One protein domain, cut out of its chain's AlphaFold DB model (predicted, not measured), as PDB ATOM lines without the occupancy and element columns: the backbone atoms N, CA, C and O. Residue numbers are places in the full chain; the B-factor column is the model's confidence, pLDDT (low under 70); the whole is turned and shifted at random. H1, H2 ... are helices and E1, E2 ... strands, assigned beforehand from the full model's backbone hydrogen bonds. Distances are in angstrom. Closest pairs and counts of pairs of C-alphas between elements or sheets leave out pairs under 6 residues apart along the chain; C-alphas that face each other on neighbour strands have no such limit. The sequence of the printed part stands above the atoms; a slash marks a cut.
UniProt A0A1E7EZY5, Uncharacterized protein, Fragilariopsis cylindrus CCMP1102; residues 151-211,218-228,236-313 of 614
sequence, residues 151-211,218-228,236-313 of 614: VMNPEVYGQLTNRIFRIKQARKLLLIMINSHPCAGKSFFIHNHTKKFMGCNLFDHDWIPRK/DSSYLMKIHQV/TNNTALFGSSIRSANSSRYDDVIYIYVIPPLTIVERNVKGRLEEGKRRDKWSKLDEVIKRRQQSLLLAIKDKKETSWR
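Overview. This is residues 151 to 211, 218 to 228 and 236 to 313 of the 614 residues of an uncharacterized protein of Fragilariopsis cylindrus CCMP1102 (UniProt A0A1E7EZY5). A strongly twisted wall of four parallel strands has the short helix H2 over it, with H1 beside its edge strand E4, while a helical hairpin of H4 and the long H5 lies beyond the last residues of the strands and sends H5 back past E4. Residues 151 to 159, of which 154 to 159 belong to H1, and residues 304 to 313 of H5 stick out. The printed part has 150 residues with five named helices and four named strands, in the order H1 E1 H2 E2 H3 E3 E4 H4 H5, and its class is mixed, helices and strands. The sheet's order is E2 E3 E1 E4, and the whole is compact, with a radius of gyration of the C-alphas of 16.7 A and spans of 47 by 40 by 34 A.

Along the chain. H1, residues 154 to 169, begins with C-alpha 154 at (183.835, 186.017, 194.988) and is 22.0 A long. E1 is residues 175 to 180, 15.9 A, H2 residues 186 to 192, and E2 residues 200 to 204. H3 is residues 219 to 228, and E3 residues 240 to 244. E4, residues 257 to 262, is 15.7 A long and begins with C-alpha 257 at (177.095, 171.738, 181.211). H4, residues 266 to 278, is 18.3 A long. H5, residues 289 to 313, is 35.6 A long and ends with C-alpha 313 at (161.405, 172.582, 195.731).

Arrangement. In the sheet, E2 and E3 are parallel at 23 degrees, with N 241 and O 201 2.9 A apart, within hydrogen-bond range. E3 and E1 are parallel at 27 degrees, with N 178 and O 242 at 2.7 A. E1 and the edge strand E4 are parallel at 22 degrees, with N 177 and O 258 at 2.7 A. E1, H2 and E2 form a split strand-helix-strand unit, two strands running the same way with a helix between them in the chain and E3 between them in the sheet; its crossover is right-handed. H2 is on the sheet at a height over the sheet of 9.4 A, over E3 and along the strands, at 22 degrees to E3 on the local plane; with 2 of its C-alphas falling on E2, it is only just not over E2. The closest C-alphas of H2 and E2 are those of Ile 190 and Leu 202, 6.2 A apart. H1 only grazes the sheet with residues 160 to 167, H3 with residues 219 to 226 and H5 with residues 299 to 303. H4 is not on the sheet. H4 and H5 form a helical hairpin and touch, H5 with residues 289 to 293 alone; the closest C-alphas are those of Val 273 and Leu 289, 6.3 A apart. They run opposite ways at a tilt of 38 degrees, only just steep. In H1, H2, H3 and H4 every O i to N i+4 pair is within hydrogen-bond range, in H5 20 of 21.

Size, cuts and confidence. The two C-alphas farthest apart are those of Gln 169 and Gly 280, 48.5 A. Residues 212 to 217 and 229 to 235 are not printed; C-alphas 211 and 218 are 16.1 A apart, and C-alphas 228 and 236 14.3 A. Of the links that are printed whole, E3 to E4 is long, with 12 residues. The mean pLDDT of the printed part is 72.5, and 50 residues are under 70, among them 218 to 228, 236 to 253 and 303 to 313.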
ATOM      1  N   VAL A 151     183.278 193.394 188.799       48.72
ATOM      2  CA  VAL A 151     183.289 192.757 190.117       48.72
ATOM      3  C   VAL A 151     182.291 191.603 190.068       48.72
ATOM      4  O   VAL A 151     181.075 191.798 190.114       48.72
ATOM      5  N   MET A 152     182.806 190.386 189.895       55.88
ATOM      6  CA  MET A 152     182.029 189.172 190.129       55.88
ATOM      7  C   MET A 152     182.011 188.906 191.633       55.88
ATOM      8  O   MET A 152     183.030 189.094 192.294       55.88
ATOM      9  N   ASN A 153     180.871 188.473 192.176       62.94
ATOM     10  CA  ASN A 153     180.814 188.032 193.567       62.94
ATOM     11  C   ASN A 153     181.856 186.898 193.773       62.94
ATOM     12  O   ASN A 153     181.793 185.907 193.034       62.94
ATOM     13  N   PRO A 154     182.804 187.027 194.728       68.88
ATOM     14  CA  PRO A 154     183.835 186.017 194.988       68.88
ATOM     15  C   PRO A 154     183.279 184.610 195.238       68.88
ATOM     16  O   PRO A 154     183.893 183.623 194.839       68.88
ATOM     17  N   GLU A 155     182.090 184.502 195.830       67.12
ATOM     18  CA  GLU A 155     181.420 183.230 196.101       67.12
ATOM     19  C   GLU A 155     180.972 182.539 194.807       67.12
ATOM     20  O   GLU A 155     181.266 181.366 194.574       67.12
ATOM     21  N   VAL A 156     180.318 183.289 193.916       68.56
ATOM     22  CA  VAL A 156     179.897 182.806 192.590       68.56
ATOM     23  C   VAL A 156     181.114 182.345 191.790       68.56
ATOM     24  O   VAL A 156     181.079 181.307 191.124       68.56
ATOM     25  N   TYR A 157     182.206 183.100 191.887       74.25
ATOM     26  CA  TYR A 157     183.471 182.746 191.264       74.25
ATOM     27  C   TYR A 157     184.058 181.449 191.842       74.25
ATOM     28  O   TYR A 157     184.487 180.575 191.084       74.25
ATOM     29  N   GLY A 158     184.017 181.272 193.166       74.75
ATOM     30  CA  GLY A 158     184.433 180.041 193.839       74.75
ATOM     31  C   GLY A 158     183.608 178.824 193.409       74.75
ATOM     32  O   GLY A 158     184.170 177.791 193.043       74.75
ATOM     33  N   GLN A 159     182.279 178.950 193.359       76.44
ATOM     34  CA  GLN A 159     181.383 177.872 192.921       76.44
ATOM     35  C   GLN A 159     181.631 177.470 191.458       76.44
ATOM     36  O   GLN A 159     181.706 176.279 191.137       76.44
ATOM     37  N   LEU A 160     181.810 178.455 190.572       80.12
ATOM     38  CA  LEU A 160     182.158 178.223 189.171       80.12
ATOM     39  C   LEU A 160     183.501 177.493 189.048       80.12
ATOM     40  O   LEU A 160     183.592 176.487 188.340       80.12
ATOM     41  N   THR A 161     184.516 177.963 189.774       79.69
ATOM     42  CA  THR A 161     185.861 177.371 189.786       79.69
ATOM     43  C   THR A 161     185.816 175.919 190.250       79.69
ATOM     44  O   THR A 161     186.345 175.039 189.570       79.69
ATOM     45  N   ASN A 162     185.100 175.637 191.340       77.88
ATOM     46  CA  ASN A 162     184.953 174.288 191.882       77.88
ATOM     47  C   ASN A 162     184.250 173.336 190.906       77.88
ATOM     48  O   ASN A 162     184.669 172.188 190.757       77.88
ATOM     49  N   ARG A 163     183.210 173.785 190.192       80.19
ATOM     50  CA  ARG A 163     182.546 172.929 189.194       80.19
ATOM     51  C   ARG A 163     183.431 172.660 187.986       80.19
ATOM     52  O   ARG A 163     183.493 171.517 187.540       80.19
ATOM     53  N   ILE A 164     184.134 173.677 187.482       82.62
ATOM     54  CA  ILE A 164     185.116 173.500 186.403       82.62
ATOM     55  C   ILE A 164     186.174 172.482 186.832       82.62
ATOM     56  O   ILE A 164     186.486 171.564 186.074       82.62
ATOM     57  N   PHE A 165     186.690 172.618 188.055       82.06
ATOM     58  CA  PHE A 165     187.671 171.702 188.618       82.06
ATOM     59  C   PHE A 165     187.142 170.264 188.669       82.06
ATOM     60  O   PHE A 165     187.806 169.363 188.164       82.06
ATOM     61  N   ARG A 166     185.919 170.043 189.169       80.25
ATOM     62  CA  ARG A 166     185.290 168.708 189.221       80.25
ATOM     63  C   ARG A 166     185.094 168.085 187.838       80.25
ATOM     64  O   ARG A 166     185.389 166.907 187.660       80.25
ATOM     65  N   ILE A 167     184.641 168.860 186.847       79.75
ATOM     66  CA  ILE A 167     184.480 168.375 185.462       79.75
ATOM     67  C   ILE A 167     185.835 167.938 184.889       79.75
ATOM     68  O   ILE A 167     185.941 166.857 184.308       79.75
ATOM     69  N   LYS A 168     186.882 168.745 185.110       79.75
ATOM     70  CA  LYS A 168     188.252 168.423 184.691       79.75
ATOM     71  C   LYS A 168     188.805 167.193 185.413       79.75
ATOM     72  O   LYS A 168     189.386 166.329 184.763       79.75
ATOM     73  N   GLN A 169     188.595 167.083 186.725       79.81
ATOM     74  CA  GLN A 169     189.021 165.936 187.533       79.81
ATOM     75  C   GLN A 169     188.352 164.640 187.058       79.81
ATOM     76  O   GLN A 169     189.012 163.613 186.933       79.81
ATOM     77  N   ALA A 170     187.068 164.709 186.697       79.31
ATOM     78  CA  ALA A 170     186.323 163.601 186.105       79.31
ATOM     79  C   ALA A 170     186.724 163.291 184.646       79.31
ATOM     80  O   ALA A 170     186.120 162.415 184.029       79.31
ATOM     81  N   ARG A 171     187.699 164.018 184.076       83.88
ATOM     82  CA  ARG A 171     188.135 163.927 182.671       83.88
ATOM     83  C   ARG A 171     186.978 164.059 181.667       83.88
ATOM     84  O   ARG A 171     187.043 163.515 180.567       83.88
ATOM     85  N   LYS A 172     185.914 164.781 182.035       81.06
ATOM     86  CA  LYS A 172     184.777 165.077 181.153       81.06
ATOM     87  C   LYS A 172     185.070 166.324 180.319       81.06
ATOM     88  O   LYS A 172     185.835 167.199 180.728       81.06
ATOM     89  N   LEU A 173     184.442 166.422 179.147       79.62
ATOM     90  CA  LEU A 173     184.551 167.613 178.309       79.62
ATOM     91  C   LEU A 173     183.937 168.811 179.041       79.62
ATOM     92  O   LEU A 173     182.788 168.754 179.472       79.62
ATOM     93  N   LEU A 174     184.686 169.908 179.160       81.50
ATOM     94  CA  LEU A 174     184.146 171.136 179.727       81.50
ATOM     95  C   LEU A 174     183.239 171.814 178.700       81.50
ATOM     96  O   LEU A 174     183.698 172.345 177.686       81.50
ATOM     97  N   LEU A 175     181.940 171.794 178.984       84.50
ATOM     98  CA  LEU A 175     180.927 172.469 178.191       84.50
ATOM     99  C   LEU A 175     180.378 173.654 178.976       84.50
ATOM    100  O   LEU A 175     179.861 173.499 180.082       84.50
ATOM    101  N   ILE A 176     180.476 174.846 178.397       83.19
ATOM    102  CA  ILE A 176     179.943 176.067 179.000       83.19
ATOM    103  C   ILE A 176     178.877 176.623 178.058       83.19
ATOM    104  O   ILE A 176     179.139 176.909 176.893       83.19
ATOM    105  N   MET A 177     177.651 176.781 178.541       84.69
ATOM    106  CA  MET A 177     176.558 177.408 177.808       84.69
ATOM    107  C   MET A 177     176.312 178.822 178.337       84.69
ATOM    108  O   MET A 177     175.827 179.013 179.450       84.69
ATOM    109  N   ILE A 178     176.607 179.828 177.516       82.44
ATOM    110  CA  ILE A 178     176.309 181.232 177.794       82.44
ATOM    111  C   ILE A 178     174.920 181.580 177.250       82.44
ATOM    112  O   ILE A 178     174.711 181.819 176.058       82.44
ATOM    113  N   ASN A 179     173.960 181.685 178.158       81.56
ATOM    114  CA  ASN A 179     172.614 182.159 177.879       81.56
ATOM    115  C   ASN A 179     172.541 183.664 178.099       81.56
ATOM    116  O   ASN A 179     172.340 184.128 179.217       81.56
ATOM    117  N   SER A 180     172.673 184.461 177.045       82.75
ATOM    118  CA  SER A 180     172.572 185.914 177.205       82.75
ATOM    119  C   SER A 180     171.279 186.504 176.668       82.75
ATOM    120  O   SER A 180     170.619 185.944 175.781       82.75
ATOM    121  N   HIS A 181     170.939 187.676 177.191       85.06
ATOM    122  CA  HIS A 181     169.838 188.494 176.712       85.06
ATOM    123  C   HIS A 181     169.948 188.766 175.191       85.06
ATOM    124  O   HIS A 181     171.059 188.866 174.648       85.06
ATOM    125  N   PRO A 182     168.827 188.886 174.455       81.25
ATOM    126  CA  PRO A 182     168.838 189.460 173.112       81.25
ATOM    127  C   PRO A 182     169.579 190.804 173.075       81.25
ATOM    128  O   PRO A 182     169.560 191.565 174.036       81.25
ATOM    129  N   CYS A 183     170.284 191.085 171.983       83.31
ATOM    130  CA  CYS A 183     171.088 192.307 171.849       83.31
ATOM    131  C   CYS A 183     172.244 192.450 172.865       83.31
ATOM    132  O   CYS A 183     172.858 193.506 172.926       83.31
ATOM    133  N   ALA A 184     172.627 191.397 173.600       83.50
ATOM    134  CA  ALA A 184     173.829 191.411 174.448       83.50
ATOM    135  C   ALA A 184     175.157 191.276 173.670       83.50
ATOM    136  O   ALA A 184     176.210 191.158 174.282       83.50
ATOM    137  N   GLY A 185     175.121 191.233 172.333       82.38
ATOM    138  CA  GLY A 185     176.330 191.166 171.503       82.38
ATOM    139  C   GLY A 185     176.921 189.767 171.279       82.38
ATOM    140  O   GLY A 185     178.048 189.678 170.810       82.38
ATOM    141  N   LYS A 186     176.187 188.669 171.546       81.69
ATOM    142  CA  LYS A 186     176.704 187.288 171.356       81.69
ATOM    143  C   LYS A 186     177.262 187.036 169.965       81.69
ATOM    144  O   LYS A 186     178.422 186.676 169.829       81.69
ATOM    145  N   SER A 187     176.437 187.219 168.938       79.38
ATOM    146  CA  SER A 187     176.836 186.884 167.572       79.38
ATOM    147  C   SER A 187     177.981 187.780 167.093       79.38
ATOM    148  O   SER A 187     178.852 187.304 166.380       79.38
ATOM    149  N   PHE A 188     178.037 189.038 167.552       82.38
ATOM    150  CA  PHE A 188     179.172 189.932 167.301       82.38
ATOM    151  C   PHE A 188     180.459 189.406 167.950       82.38
ATOM    152  O   PHE A 188     181.482 189.296 167.283       82.38
ATOM    153  N   PHE A 189     180.394 189.000 169.220       82.50
ATOM    154  CA  PHE A 189     181.524 188.396 169.926       82.50
ATOM    155  C   PHE A 189     182.015 187.113 169.236       82.50
ATOM    156  O   PHE A 189     183.204 186.972 168.964       82.50
ATOM    157  N   ILE A 190     181.102 186.198 168.893       78.94
ATOM    158  CA  ILE A 190     181.433 184.933 168.217       78.94
ATOM    159  C   ILE A 190     182.068 185.191 166.845       78.94
ATOM    160  O   ILE A 190     183.034 184.521 166.480       78.94
ATOM    161  N   HIS A 191     181.544 186.164 166.096       80.69
ATOM    162  CA  HIS A 191     182.064 186.529 164.782       80.69
ATOM    163  C   HIS A 191     183.480 187.117 164.869       80.69
ATOM    164  O   HIS A 191     184.363 186.681 164.134       80.69
ATOM    165  N   ASN A 192     183.717 188.036 165.810       83.06
ATOM    166  CA  ASN A 192     185.009 188.712 165.958       83.06
ATOM    167  C   ASN A 192     186.130 187.792 166.441       83.06
ATOM    168  O   ASN A 192     187.293 188.025 166.126       83.06
ATOM    169  N   HIS A 193     185.796 186.744 167.189       81.12
ATOM    170  CA  HIS A 193     186.775 185.789 167.698       81.12
ATOM    171  C   HIS A 193     186.901 184.538 166.821       81.12
ATOM    172  O   HIS A 193     187.201 183.473 167.339       81.12
ATOM    173  N   THR A 194     186.632 184.637 165.511       75.00
ATOM    174  CA  THR A 194     186.959 183.612 164.488       75.00
ATOM    175  C   THR A 194     186.654 182.156 164.890       75.00
ATOM    176  O   THR A 194     187.357 181.224 164.503       75.00
ATOM    177  N   LYS A 195     185.569 181.939 165.652       67.44
ATOM    178  CA  LYS A 195     185.157 180.644 166.240       67.44
ATOM    179  C   LYS A 195     186.118 180.036 167.278       67.44
ATOM    180  O   LYS A 195     185.825 178.951 167.776       67.44
ATOM    181  N   LYS A 196     187.213 180.707 167.649       75.75
ATOM    182  CA  LYS A 196     188.133 180.297 168.719       75.75
ATOM    183  C   LYS A 196     188.441 181.458 169.656       75.75
ATOM    184  O   LYS A 196     188.994 182.474 169.254       75.75
ATOM    185  N   PHE A 197     188.166 181.278 170.941       77.69
ATOM    186  CA  PHE A 197     188.507 182.258 171.966       77.69
ATOM    187  C   PHE A 197     189.176 181.559 173.138       77.69
ATOM    188  O   PHE A 197     188.584 180.668 173.740       77.69
ATOM    189  N   MET A 198     190.417 181.948 173.446       77.38
ATOM    190  CA  MET A 198     191.194 181.374 174.556       77.38
ATOM    191  C   MET A 198     191.273 179.837 174.499       77.38
ATOM    192  O   MET A 198     191.038 179.148 175.487       77.38
ATOM    193  N   GLY A 199     191.512 179.286 173.304       77.94
ATOM    194  CA  GLY A 199     191.553 177.835 173.078       77.94
ATOM    195  C   GLY A 199     190.190 177.128 173.114       77.94
ATOM    196  O   GLY A 199     190.123 175.939 172.821       77.94
ATOM    197  N   CYS A 200     189.100 177.839 173.417       75.44
ATOM    198  CA  CYS A 200     187.746 177.298 173.379       75.44
ATOM    199  C   CYS A 200     187.129 177.482 171.992       75.44
ATOM    200  O   CYS A 200     187.239 178.555 171.395       75.44
ATOM    201  N   ASN A 201     186.410 176.471 171.508       81.19
ATOM    202  CA  ASN A 201     185.615 176.607 170.292       81.19
ATOM    203  C   ASN A 201     184.300 177.329 170.618       81.19
ATOM    204  O   ASN A 201     183.575 176.941 171.537       81.19
ATOM    205  N   LEU A 202     183.992 178.381 169.862       80.06
ATOM    206  CA  LEU A 202     182.770 179.162 170.009       80.06
ATOM    207  C   LEU A 202     181.716 178.684 169.011       80.06
ATOM    208  O   LEU A 202     181.938 178.721 167.799       80.06
ATOM    209  N   PHE A 203     180.543 178.309 169.518       80.69
ATOM    210  CA  PHE A 203     179.409 177.895 168.701       80.69
ATOM    211  C   PHE A 203     178.180 178.750 169.008       80.69
ATOM    212  O   PHE A 203     177.715 178.827 170.149       80.69
ATOM    213  N   ASP A 204     177.619 179.370 167.969       80.00
ATOM    214  CA  ASP A 204     176.287 179.958 168.061       80.00
ATOM    215  C   ASP A 204     175.263 178.818 167.986       80.00
ATOM    216  O   ASP A 204     175.226 178.066 167.007       80.00
ATOM    217  N   HIS A 205     174.456 178.643 169.035       75.06
ATOM    218  CA  HIS A 205     173.487 177.550 169.099       75.06
ATOM    219  C   HIS A 205     172.443 177.662 167.979       75.06
ATOM    220  O   HIS A 205     171.906 176.651 167.522       75.06
ATOM    221  N   ASP A 206     172.182 178.879 167.492       72.44
ATOM    222  CA  ASP A 206     171.255 179.112 166.387       72.44
ATOM    223  C   ASP A 206     171.780 178.568 165.045       72.44
ATOM    224  O   ASP A 206     170.994 178.356 164.122       72.44
ATOM    225  N   TRP A 207     173.084 178.284 164.930       74.12
ATOM    226  CA  TRP A 207     173.695 177.717 163.720       74.12
ATOM    227  C   TRP A 207     173.672 176.190 163.675       74.12
ATOM    228  O   TRP A 207     174.028 175.606 162.652       74.12
ATOM    229  N   ILE A 208     173.245 175.523 164.749       75.00
ATOM    230  CA  ILE A 208     173.151 174.063 164.786       75.00
ATOM    231  C   ILE A 208     171.905 173.634 163.986       75.00
ATOM    232  O   ILE A 208     170.775 173.939 164.391       75.00
ATOM    233  N   PRO A 209     172.057 172.921 162.851       71.50
ATOM    234  CA  PRO A 209     170.931 172.573 161.994       71.50
ATOM    235  C   PRO A 209     170.004 171.574 162.694       71.50
ATOM    236  O   PRO A 209     170.284 170.378 162.769       71.50
ATOM    237  N   ARG A 210     168.843 172.061 163.148       65.94
ATOM    238  CA  ARG A 210     167.835 171.271 163.885       65.94
ATOM    239  C   ARG A 210     167.339 170.031 163.135       65.94
ATOM    240  O   ARG A 210     166.915 169.073 163.766       65.94
ATOM    241  N   LYS A 211     167.386 170.041 161.797       74.38
ATOM    242  CA  LYS A 211     166.934 168.917 160.958       74.38
ATOM    243  C   LYS A 211     167.883 167.713 160.985       74.38
ATOM    244  O   LYS A 211     167.424 166.605 160.760       74.38
ATOM    245  N   ASP A 218     169.729 164.753 174.834       59.97
ATOM    246  CA  ASP A 218     170.611 164.548 175.990       59.97
ATOM    247  C   ASP A 218     171.978 165.224 175.746       59.97
ATOM    248  O   ASP A 218     172.231 165.760 174.665       59.97
ATOM    249  N   SER A 219     172.879 165.240 176.733       54.66
ATOM    250  CA  SER A 219     174.222 165.829 176.575       54.66
ATOM    251  C   SER A 219     175.025 165.154 175.450       54.66
ATOM    252  O   SER A 219     175.887 165.788 174.832       54.66
ATOM    253  N   SER A 220     174.662 163.917 175.079       61.69
ATOM    254  CA  SER A 220     175.214 163.217 173.918       61.69
ATOM    255  C   SER A 220     174.908 163.933 172.595       61.69
ATOM    256  O   SER A 220     175.694 163.826 171.658       61.69
ATOM    257  N   TYR A 221     173.838 164.734 172.512       65.44
ATOM    258  CA  TYR A 221     173.538 165.611 171.371       65.44
ATOM    259  C   TYR A 221     174.624 166.675 171.166       65.44
ATOM    260  O   TYR A 221     175.120 166.855 170.051       65.44
ATOM    261  N   LEU A 222     175.034 167.357 172.243       62.16
ATOM    262  CA  LEU A 222     176.106 168.358 172.197       62.16
ATOM    263  C   LEU A 222     177.459 167.696 171.904       62.16
ATOM    264  O   LEU A 222     178.255 168.230 171.131       62.16
ATOM    265  N   MET A 223     177.678 166.492 172.437       61.66
ATOM    266  CA  MET A 223     178.871 165.690 172.158       61.66
ATOM    267  C   MET A 223     178.931 165.177 170.713       61.66
ATOM    268  O   MET A 223     179.996 165.215 170.103       61.66
ATOM    269  N   LYS A 224     177.805 164.753 170.125       61.69
ATOM    270  CA  LYS A 224     177.721 164.291 168.728       61.69
ATOM    271  C   LYS A 224     178.017 165.413 167.738       61.69
ATOM    272  O   LYS A 224     178.711 165.179 166.752       61.69
ATOM    273  N   ILE A 225     177.573 166.640 168.013       59.81
ATOM    274  CA  ILE A 225     177.942 167.826 167.215       59.81
ATOM    275  C   ILE A 225     179.461 168.042 167.223       59.81
ATOM    276  O   ILE A 225     180.035 168.456 166.213       59.81
ATOM    277  N   HIS A 226     180.116 167.731 168.342       52.81
ATOM    278  CA  HIS A 226     181.566 167.801 168.460       52.81
ATOM    279  C   HIS A 226     182.252 166.643 167.716       52.81
ATOM    280  O   HIS A 226     183.177 166.882 166.950       52.81
ATOM    281  N   GLN A 227     181.763 165.406 167.853       51.97
ATOM    282  CA  GLN A 227     182.334 164.227 167.186       51.97
ATOM    283  C   GLN A 227     182.248 164.295 165.655       51.97
ATOM    284  O   GLN A 227     183.213 163.951 164.982       51.97
ATOM    285  N   VAL A 228     181.150 164.809 165.090       47.06
ATOM    286  CA  VAL A 228     180.985 164.936 163.628       47.06
ATOM    287  C   VAL A 228     181.966 165.952 163.015       47.06
ATOM    288  O   VAL A 228     182.313 165.835 161.845       47.06
ATOM    289  N   THR A 236     191.929 166.430 171.576       32.84
ATOM    290  CA  THR A 236     192.310 167.800 171.901       32.84
ATOM    291  C   THR A 236     191.524 168.244 173.132       32.84
ATOM    292  O   THR A 236     190.339 167.936 173.262       32.84
ATOM    293  N   ASN A 237     192.185 168.990 174.021       39.31
ATOM    294  CA  ASN A 237     191.671 169.621 175.248       39.31
ATOM    295  C   ASN A 237     190.582 170.698 174.989       39.31
ATOM    296  O   ASN A 237     190.549 171.746 175.635       39.31
ATOM    297  N   ASN A 238     189.707 170.488 174.008       42.56
ATOM    298  CA  ASN A 238     188.847 171.510 173.430       42.56
ATOM    299  C   ASN A 238     187.593 171.733 174.279       42.56
ATOM    300  O   ASN A 238     186.593 171.039 174.139       42.56
ATOM    301  N   THR A 239     187.633 172.755 175.128       49.31
ATOM    302  CA  THR A 239     186.443 173.312 175.791       49.31
ATOM    303  C   THR A 239     185.530 173.957 174.737       49.31
ATOM    304  O   THR A 239     186.019 174.650 173.840       49.31
ATOM    305  N   ALA A 240     184.214 173.752 174.819       50.88
ATOM    306  CA  ALA A 240     183.254 174.349 173.884       50.88
ATOM    307  C   ALA A 240     182.302 175.321 174.597       50.88
ATOM    308  O   ALA A 240     181.766 175.019 175.667       50.88
ATOM    309  N   LEU A 241     182.096 176.491 173.981       41.75
ATOM    310  CA  LEU A 241     181.229 177.560 174.469       41.75
ATOM    311  C   LEU A 241     179.995 177.684 173.569       41.75
ATOM    312  O   LEU A 241     180.113 178.046 172.398       41.75
ATOM    313  N   PHE A 242     178.812 177.411 174.113       44.47
ATOM    314  CA  PHE A 242     177.547 177.491 173.382       44.47
ATOM    315  C   PHE A 242     176.777 178.754 173.756       44.47
ATOM    316  O   PHE A 242     176.497 178.979 174.928       44.47
ATOM    317  N   GLY A 243     176.383 179.570 172.781       40.78
ATOM    318  CA  GLY A 243     175.508 180.721 173.023       40.78
ATOM    319  C   GLY A 243     174.047 180.396 172.725       40.78
ATOM    320  O   GLY A 243     173.756 180.139 171.566       40.78
ATOM    321  N   SER A 244     173.120 180.447 173.694       50.50
ATOM    322  CA  SER A 244     171.672 180.291 173.419       50.50
ATOM    323  C   SER A 244     170.827 181.474 173.920       50.50
ATOM    324  O   SER A 244     171.279 182.349 174.667       50.50
ATOM    325  N   SER A 245     169.579 181.541 173.450       52.06
ATOM    326  CA  SER A 245     168.560 182.454 173.967       52.06
ATOM    327  C   SER A 245     167.851 181.836 175.176       52.06
ATOM    328  O   SER A 245     167.512 180.655 175.184       52.06
ATOM    329  N   ILE A 246     167.529 182.667 176.171       50.75
ATOM    330  CA  ILE A 246     166.902 182.275 177.452       50.75
ATOM    331  C   ILE A 246     165.621 181.430 177.284       50.75
ATOM    332  O   ILE A 246     165.246 180.679 178.176       50.75
ATOM    333  N   ARG A 247     164.945 181.494 176.127       47.66
ATOM    334  CA  ARG A 247     163.700 180.750 175.872       47.66
ATOM    335  C   ARG A 247     163.909 179.242 175.658       47.66
ATOM    336  O   ARG A 247     162.935 178.506 175.757       47.66
ATOM    337  N   SER A 248     165.131 178.780 175.367       52.00
ATOM    338  CA  SER A 248     165.415 177.346 175.188       52.00
ATOM    339  C   SER A 248     165.740 176.615 176.495       52.00
ATOM    340  O   SER A 248     165.940 175.407 176.465       52.00
ATOM    341  N   ALA A 249     165.816 177.319 177.630       48.41
ATOM    342  CA  ALA A 249     166.288 176.755 178.896       48.41
ATOM    343  C   ALA A 249     165.273 175.838 179.612       48.41
ATOM    344  O   ALA A 249     165.642 175.179 180.578       48.41
ATOM    345  N   ASN A 250     164.022 175.760 179.136       47.06
ATOM    346  CA  ASN A 250     162.981 174.910 179.736       47.06
ATOM    347  C   ASN A 250     163.039 173.438 179.287       47.06
ATOM    348  O   ASN A 250     162.269 172.624 179.785       47.06
ATOM    349  N   SER A 251     163.914 173.076 178.347       50.44
ATOM    350  CA  SER A 251     164.165 171.675 178.000       50.44
ATOM    351  C   SER A 251     165.436 171.208 178.698       50.44
ATOM    352  O   SER A 251     166.491 171.752 178.386       50.44
ATOM    353  N   SER A 252     165.303 170.251 179.624       55.81
ATOM    354  CA  SER A 252     166.368 169.385 180.169       55.81
ATOM    355  C   SER A 252     167.739 170.059 180.335       55.81
ATOM    356  O   SER A 252     168.542 170.099 179.400       55.81
ATOM    357  N   ARG A 253     168.022 170.575 181.540       65.62
ATOM    358  CA  ARG A 253     169.391 170.965 181.910       65.62
ATOM    359  C   ARG A 253     170.293 169.728 181.853       65.62
ATOM    360  O   ARG A 253     169.856 168.643 182.217       65.62
ATOM    361  N   TYR A 254     171.519 169.909 181.384       73.50
ATOM    362  CA  TYR A 254     172.540 168.865 181.367       73.50
ATOM    363  C   TYR A 254     173.454 169.028 182.586       73.50
ATOM    364  O   TYR A 254     173.922 170.138 182.851       73.50
ATOM    365  N   ASP A 255     173.724 167.946 183.313       68.56
ATOM    366  CA  ASP A 255     174.483 167.988 184.573       68.56
ATOM    367  C   ASP A 255     175.957 168.373 184.368       68.56
ATOM    368  O   ASP A 255     176.590 169.031 185.197       68.56
ATOM    369  N   ASP A 256     176.493 168.048 183.202       76.56
ATOM    370  CA  ASP A 256     177.860 168.266 182.749       76.56
ATOM    371  C   ASP A 256     178.042 169.552 181.914       76.56
ATOM    372  O   ASP A 256     179.125 169.808 181.386       76.56
ATOM    373  N   VAL A 257     177.017 170.416 181.853       81.31
ATOM    374  CA  VAL A 257     177.095 171.738 181.211       81.31
ATOM    375  C   VAL A 257     177.008 172.852 182.251       81.31
ATOM    376  O   VAL A 257     176.106 172.902 183.085       81.31
ATOM    377  N   ILE A 258     177.941 173.800 182.186       83.38
ATOM    378  CA  ILE A 258     177.918 175.006 183.015       83.38
ATOM    379  C   ILE A 258     177.074 176.070 182.322       83.38
ATOM    380  O   ILE A 258     177.445 176.556 181.258       83.38
ATOM    381  N   TYR A 259     175.965 176.476 182.935       82.62
ATOM    382  CA  TYR A 259     175.102 177.526 182.397       82.62
ATOM    383  C   TYR A 259     175.450 178.889 182.999       82.62
ATOM    384  O   TYR A 259     175.382 179.075 184.211       82.62
ATOM    385  N   ILE A 260     175.778 179.863 182.150       82.69
ATOM    386  CA  ILE A 260     176.065 181.247 182.546       82.69
ATOM    387  C   ILE A 260     175.010 182.156 181.927       82.69
ATOM    388  O   ILE A 260     174.885 182.220 180.704       82.69
ATOM    389  N   TYR A 261     174.263 182.883 182.758       81.50
ATOM    390  CA  TYR A 261     173.261 183.832 182.286       81.50
ATOM    391  C   TYR A 261     173.834 185.246 182.240       81.50
ATOM    392  O   TYR A 261     174.268 185.773 183.256       81.50
ATOM    393  N   VAL A 262     173.816 185.882 181.068       83.69
ATOM    394  CA  VAL A 262     174.356 187.240 180.898       83.69
ATOM    395  C   VAL A 262     173.224 188.211 180.584       83.69
ATOM    396  O   VAL A 262     172.648 188.194 179.490       83.69
ATOM    397  N   ILE A 263     172.915 189.079 181.546       85.88
ATOM    398  CA  ILE A 263     171.927 190.149 181.406       85.88
ATOM    399  C   ILE A 263     172.679 191.486 181.431       85.88
ATOM    400  O   ILE A 263     173.087 191.927 182.501       85.88
ATOM    401  N   PRO A 264     172.901 192.129 180.272       82.81
ATOM    402  CA  PRO A 264     173.655 193.370 180.211       82.81
ATOM    403  C   PRO A 264     172.885 194.553 180.831       82.81
ATOM    404  O   PRO A 264     171.646 194.520 180.939       82.81
ATOM    405  N   PRO A 265     173.612 195.626 181.184       84.25
ATOM    406  CA  PRO A 265     173.044 196.936 181.458       84.25
ATOM    407  C   PRO A 265     172.050 197.387 180.384       84.25
ATOM    408  O   PRO A 265     172.263 197.134 179.195       84.25
ATOM    409  N   LEU A 266     170.983 198.072 180.789       85.62
ATOM    410  CA  LEU A 266     170.006 198.667 179.885       85.62
ATOM    411  C   LEU A 266     170.678 199.657 178.926       85.62
ATOM    412  O   LEU A 266     170.415 199.597 177.733       85.62
ATOM    413  N   THR A 267     171.635 200.453 179.404       88.06
ATOM    414  CA  THR A 267     172.421 201.376 178.565       88.06
ATOM    415  C   THR A 267     173.160 200.678 177.415       88.06
ATOM    416  O   THR A 267     173.224 201.190 176.296       88.06
ATOM    417  N   ILE A 268     173.700 199.476 177.650       86.75
ATOM    418  CA  ILE A 268     174.349 198.668 176.602       86.75
ATOM    419  C   ILE A 268     173.305 198.109 175.633       86.75
ATOM    420  O   ILE A 268     173.532 198.085 174.423       86.75
ATOM    421  N   VAL A 269     172.155 197.672 176.149       87.94
ATOM    422  CA  VAL A 269     171.043 197.190 175.324       87.94
ATOM    423  C   VAL A 269     170.536 198.294 174.400       87.94
ATOM    424  O   VAL A 269     170.428 198.060 173.199       87.94
ATOM    425  N   GLU A 270     170.288 199.489 174.929       89.44
ATOM    426  CA  GLU A 270     169.857 200.670 174.176       89.44
ATOM    427  C   GLU A 270     170.849 201.020 173.073       89.44
ATOM    428  O   GLU A 270     170.460 201.146 171.911       89.44
ATOM    429  N   ARG A 271     172.145 201.086 173.411       89.50
ATOM    430  CA  ARG A 271     173.213 201.335 172.436       89.50
ATOM    431  C   ARG A 271     173.206 200.298 171.312       89.50
ATOM    432  O   ARG A 271     173.282 200.667 170.143       89.50
ATOM    433  N   ASN A 272     173.078 199.015 171.644       87.31
ATOM    434  CA  ASN A 272     173.091 197.936 170.655       87.31
ATOM    435  C   ASN A 272     171.826 197.918 169.783       87.31
ATOM    436  O   ASN A 272     171.903 197.588 168.600       87.31
ATOM    437  N   VAL A 273     170.665 198.267 170.343       89.38
ATOM    438  CA  VAL A 273     169.416 198.414 169.579       89.38
ATOM    439  C   VAL A 273     169.508 199.611 168.634       89.38
ATOM    440  O   VAL A 273     169.143 199.484 167.467       89.38
ATOM    441  N   LYS A 274     170.059 200.740 169.098       89.81
ATOM    442  CA  LYS A 274     170.278 201.931 168.271       89.81
ATOM    443  C   LYS A 274     171.227 201.642 167.107       89.81
ATOM    444  O   LYS A 274     170.866 201.898 165.963       89.81
ATOM    445  N   GLY A 275     172.373 201.011 167.378       87.25
ATOM    446  CA  GLY A 275     173.326 200.633 166.331       87.25
ATOM    447  C   GLY A 275     172.702 199.726 165.264       87.25
ATOM    448  O   GLY A 275     172.917 199.922 164.076       87.25
ATOM    449  N   ARG A 276     171.826 198.790 165.658       84.19
ATOM    450  CA  ARG A 276     171.088 197.946 164.700       84.19
ATOM    451  C   ARG A 276     170.143 198.729 163.784       84.19
ATOM    452  O   ARG A 276     169.966 198.327 162.636       84.19
ATOM    453  N   LEU A 277     169.511 199.789 164.294       86.38
ATOM    454  CA  LEU A 277     168.636 200.660 163.504       86.38
ATOM    455  C   LEU A 277     169.441 201.488 162.498       86.38
ATOM    456  O   LEU A 277     169.010 201.633 161.356       86.38
ATOM    457  N   GLU A 278     170.606 201.983 162.913       88.50
ATOM    458  CA  GLU A 278     171.522 202.772 162.079       88.50
ATOM    459  C   GLU A 278     172.144 201.930 160.953       88.50
ATOM    460  O   GLU A 278     172.235 202.388 159.819       88.50
ATOM    461  N   GLU A 279     172.483 200.664 161.216       85.25
ATOM    462  CA  GLU A 279     173.047 199.737 160.219       85.25
ATOM    463  C   GLU A 279     172.052 199.310 159.117       85.25
ATOM    464  O   GLU A 279     172.390 198.481 158.270       85.25
ATOM    465  N   GLY A 280     170.801 199.788 159.141       82.56
ATOM    466  CA  GLY A 280     169.770 199.415 158.163       82.56
ATOM    467  C   GLY A 280     169.409 197.923 158.176       82.56
ATOM    468  O   GLY A 280     168.720 197.432 157.276       82.56
ATOM    469  N   LYS A 281     169.862 197.174 159.192       69.94
ATOM    470  CA  LYS A 281     169.552 195.751 159.353       69.94
ATOM    471  C   LYS A 281     168.048 195.590 159.580       69.94
ATOM    472  O   LYS A 281     167.376 196.486 160.089       69.94
ATOM    473  N   ARG A 282     167.513 194.436 159.155       70.38
ATOM    474  CA  ARG A 282     166.076 194.093 159.178       70.38
ATOM    475  C   ARG A 282     165.379 194.686 160.412       70.38
ATOM    476  O   ARG A 282     165.822 194.458 161.536       70.38
ATOM    477  N   ARG A 283     164.264 195.399 160.196       82.06
ATOM    478  CA  ARG A 283     163.356 195.896 161.251       82.06
ATOM    479  C   ARG A 283     162.594 194.733 161.890       82.06
ATOM    480  O   ARG A 283     161.374 194.635 161.801       82.06
ATOM    481  N   ASP A 284     163.336 193.797 162.465       86.12
ATOM    482  CA  ASP A 284     162.770 192.711 163.235       86.12
ATOM    483  C   ASP A 284     162.347 193.212 164.624       86.12
ATOM    484  O   ASP A 284     162.518 194.375 165.002       86.12
ATOM    485  N   LYS A 285     161.746 192.316 165.401       88.25
ATOM    486  CA  LYS A 285     161.287 192.623 166.758       88.25
ATOM    487  C   LYS A 285     162.413 193.036 167.718       88.25
ATOM    488  O   LYS A 285     162.123 193.660 168.727       88.25
ATOM    489  N   TRP A 286     163.674 192.709 167.426       86.69
ATOM    490  CA  TRP A 286     164.832 193.068 168.253       86.69
ATOM    491  C   TRP A 286     165.408 194.445 167.915       86.69
ATOM    492  O   TRP A 286     166.289 194.923 168.627       86.69
ATOM    493  N   SER A 287     164.907 195.082 166.858       87.69
ATOM    494  CA  SER A 287     165.178 196.487 166.538       87.69
ATOM    495  C   SER A 287     164.216 197.447 167.258       87.69
ATOM    496  O   SER A 287     164.398 198.658 167.187       87.69
ATOM    497  N   LYS A 288     163.194 196.933 167.962       92.00
ATOM    498  CA  LYS A 288     162.256 197.728 168.773       92.00
ATOM    499  C   LYS A 288     162.715 197.751 170.230       92.00
ATOM    500  O   LYS A 288     162.679 196.713 170.890       92.00
ATOM    501  N   LEU A 289     163.117 198.920 170.731       90.12
ATOM    502  CA  LEU A 289     163.655 199.060 172.088       90.12
ATOM    503  C   LEU A 289     162.687 198.530 173.154       90.12
ATOM    504  O   LEU A 289     163.097 197.728 173.988       90.12
ATOM    505  N   ASP A 290     161.401 198.868 173.060       91.00
ATOM    506  CA  ASP A 290     160.384 198.439 174.030       91.00
ATOM    507  C   ASP A 290     160.268 196.914 174.136       91.00
ATOM    508  O   ASP A 290     160.183 196.357 175.232       91.00
ATOM    509  N   GLU A 291     160.330 196.210 173.004       90.44
ATOM    510  CA  GLU A 291     160.259 194.746 172.971       90.44
ATOM    511  C   GLU A 291     161.508 194.120 173.612       90.44
ATOM    512  O   GLU A 291     161.428 193.123 174.334       90.44
ATOM    513  N   VAL A 292     162.674 194.735 173.400       88.06
ATOM    514  CA  VAL A 292     163.944 194.303 173.993       88.06
ATOM    515  C   VAL A 292     163.967 194.585 175.501       88.06
ATOM    516  O   VAL A 292     164.395 193.719 176.266       88.06
ATOM    517  N   ILE A 293     163.448 195.730 175.958       85.88
ATOM    518  CA  ILE A 293     163.303 196.071 177.383       85.88
ATOM    519  C   ILE A 293     162.339 195.107 178.073       85.88
ATOM    520  O   ILE A 293     162.684 194.523 179.103       85.88
ATOM    521  N   LYS A 294     161.164 194.869 177.482       87.44
ATOM    522  CA  LYS A 294     160.182 193.902 177.986       87.44
ATOM    523  C   LYS A 294     160.800 192.513 178.114       87.44
ATOM    524  O   LYS A 294     160.608 191.817 179.114       87.44
ATOM    525  N   ARG A 295     161.610 192.106 177.131       83.88
ATOM    526  CA  ARG A 295     162.321 190.828 177.185       83.88
ATOM    527  C   ARG A 295     163.408 190.800 178.261       83.88
ATOM    528  O   ARG A 295     163.619 189.746 178.872       83.88
ATOM    529  N   ARG A 296     164.046 191.938 178.542       86.38
ATOM    530  CA  ARG A 296     165.049 192.081 179.606       86.38
ATOM    531  C   ARG A 296     164.415 191.930 180.967       86.38
ATOM    532  O   ARG A 296     164.912 191.148 181.770       86.38
ATOM    533  N   GLN A 297     163.285 192.590 181.183       82.56
ATOM    534  CA  GLN A 297     162.483 192.438 182.392       82.56
ATOM    535  C   GLN A 297     162.070 190.981 182.598       82.56
ATOM    536  O   GLN A 297     162.297 190.438 183.671       82.56
ATOM    537  N   GLN A 298     161.573 190.296 181.562       81.69
ATOM    538  CA  GLN A 298     161.257 188.862 181.654       81.69
ATOM    539  C   GLN A 298     162.482 188.000 181.976       81.69
ATOM    540  O   GLN A 298     162.368 187.027 182.708       81.69
ATOM    541  N   SER A 299     163.649 188.337 181.429       79.38
ATOM    542  CA  SER A 299     164.894 187.602 181.672       79.38
ATOM    543  C   SER A 299     165.402 187.800 183.100       79.38
ATOM    544  O   SER A 299     165.831 186.838 183.726       79.38
ATOM    545  N   LEU A 300     165.293 189.022 183.629       77.44
ATOM    546  CA  LEU A 300     165.556 189.334 185.034       77.44
ATOM    547  C   LEU A 300     164.567 188.607 185.940       77.44
ATOM    548  O   LEU A 300     164.982 187.951 186.886       77.44
ATOM    549  N   LEU A 301     163.273 188.657 185.616       74.50
ATOM    550  CA  LEU A 301     162.236 187.948 186.356       74.50
ATOM    551  C   LEU A 301     162.463 186.441 186.339       74.50
ATOM    552  O   LEU A 301     162.293 185.830 187.377       74.50
ATOM    553  N   LEU A 302     162.880 185.841 185.222       71.56
ATOM    554  CA  LEU A 302     163.239 184.421 185.166       71.56
ATOM    555  C   LEU A 302     164.483 184.121 185.998       71.56
ATOM    556  O   LEU A 302     164.468 183.163 186.752       71.56
ATOM    557  N   ALA A 303     165.526 184.948 185.933       67.44
ATOM    558  CA  ALA A 303     166.729 184.743 186.739       67.44
ATOM    559  C   ALA A 303     166.442 184.888 188.252       67.44
ATOM    560  O   ALA A 303     167.005 184.167 189.072       67.44
ATOM    561  N   ILE A 304     165.510 185.772 188.620       68.50
ATOM    562  CA  ILE A 304     165.023 185.963 189.995       68.50
ATOM    563  C   ILE A 304     164.009 184.870 190.394       68.50
ATOM    564  O   ILE A 304     163.973 184.457 191.550       68.50
ATOM    565  N   LYS A 305     163.171 184.386 189.471       59.22
ATOM    566  CA  LYS A 305     162.136 183.368 189.720       59.22
ATOM    567  C   LYS A 305     162.715 181.963 189.741       59.22
ATOM    568  O   LYS A 305     162.281 181.192 190.583       59.22
ATOM    569  N   ASP A 306     163.731 181.655 188.939       53.97
ATOM    570  CA  ASP A 306     164.534 180.437 189.086       53.97
ATOM    571  C   ASP A 306     165.140 180.396 190.488       53.97
ATOM    572  O   ASP A 306     165.071 179.352 191.132       53.97
ATOM    573  N   LYS A 307     165.597 181.542 191.027       50.59
ATOM    574  CA  LYS A 307     166.008 181.647 192.435       50.59
ATOM    575  C   LYS A 307     164.870 181.315 193.398       50.59
ATOM    576  O   LYS A 307     165.180 180.828 194.461       50.59
ATOM    577  N   LYS A 308     163.589 181.524 193.062       43.38
ATOM    578  CA  LYS A 308     162.436 181.134 193.900       43.38
ATOM    579  C   LYS A 308     162.011 179.676 193.670       43.38
ATOM    580  O   LYS A 308     161.935 178.919 194.620       43.38
ATOM    581  N   GLU A 309     161.774 179.213 192.448       40.44
ATOM    582  CA  GLU A 309     161.267 177.848 192.203       40.44
ATOM    583  C   GLU A 309     162.311 176.748 192.455       40.44
ATOM    584  O   GLU A 309     161.948 175.694 192.985       40.44
ATOM    585  N   THR A 310     163.604 176.995 192.196       45.03
ATOM    586  CA  THR A 310     164.666 176.091 192.689       45.03
ATOM    587  C   THR A 310     164.937 176.275 194.187       45.03
ATOM    588  O   THR A 310     165.330 175.307 194.834       45.03
ATOM    589  N   SER A 311     164.604 177.444 194.765       41.84
ATOM    590  CA  SER A 311     164.623 177.684 196.221       41.84
ATOM    591  C   SER A 311     163.543 176.904 196.982       41.84
ATOM    592  O   SER A 311     163.826 176.332 198.026       41.84
ATOM    593  N   TRP A 312     162.325 176.775 196.451       31.30
ATOM    594  CA  TRP A 312     161.217 176.183 197.214       31.30
ATOM    595  C   TRP A 312     161.058 174.662 197.041       31.30
ATOM    596  O   TRP A 312     160.631 174.007 197.984       31.30
ATOM    597  N   ARG A 313     161.435 174.061 195.896       33.72
ATOM    598  CA  ARG A 313     161.405 172.582 195.731       33.72
ATOM    599  C   ARG A 313     162.766 171.889 195.848       33.72
ATOM    600  O   ARG A 313     162.798 170.707 196.165       33.72
TER     601      ARG A 313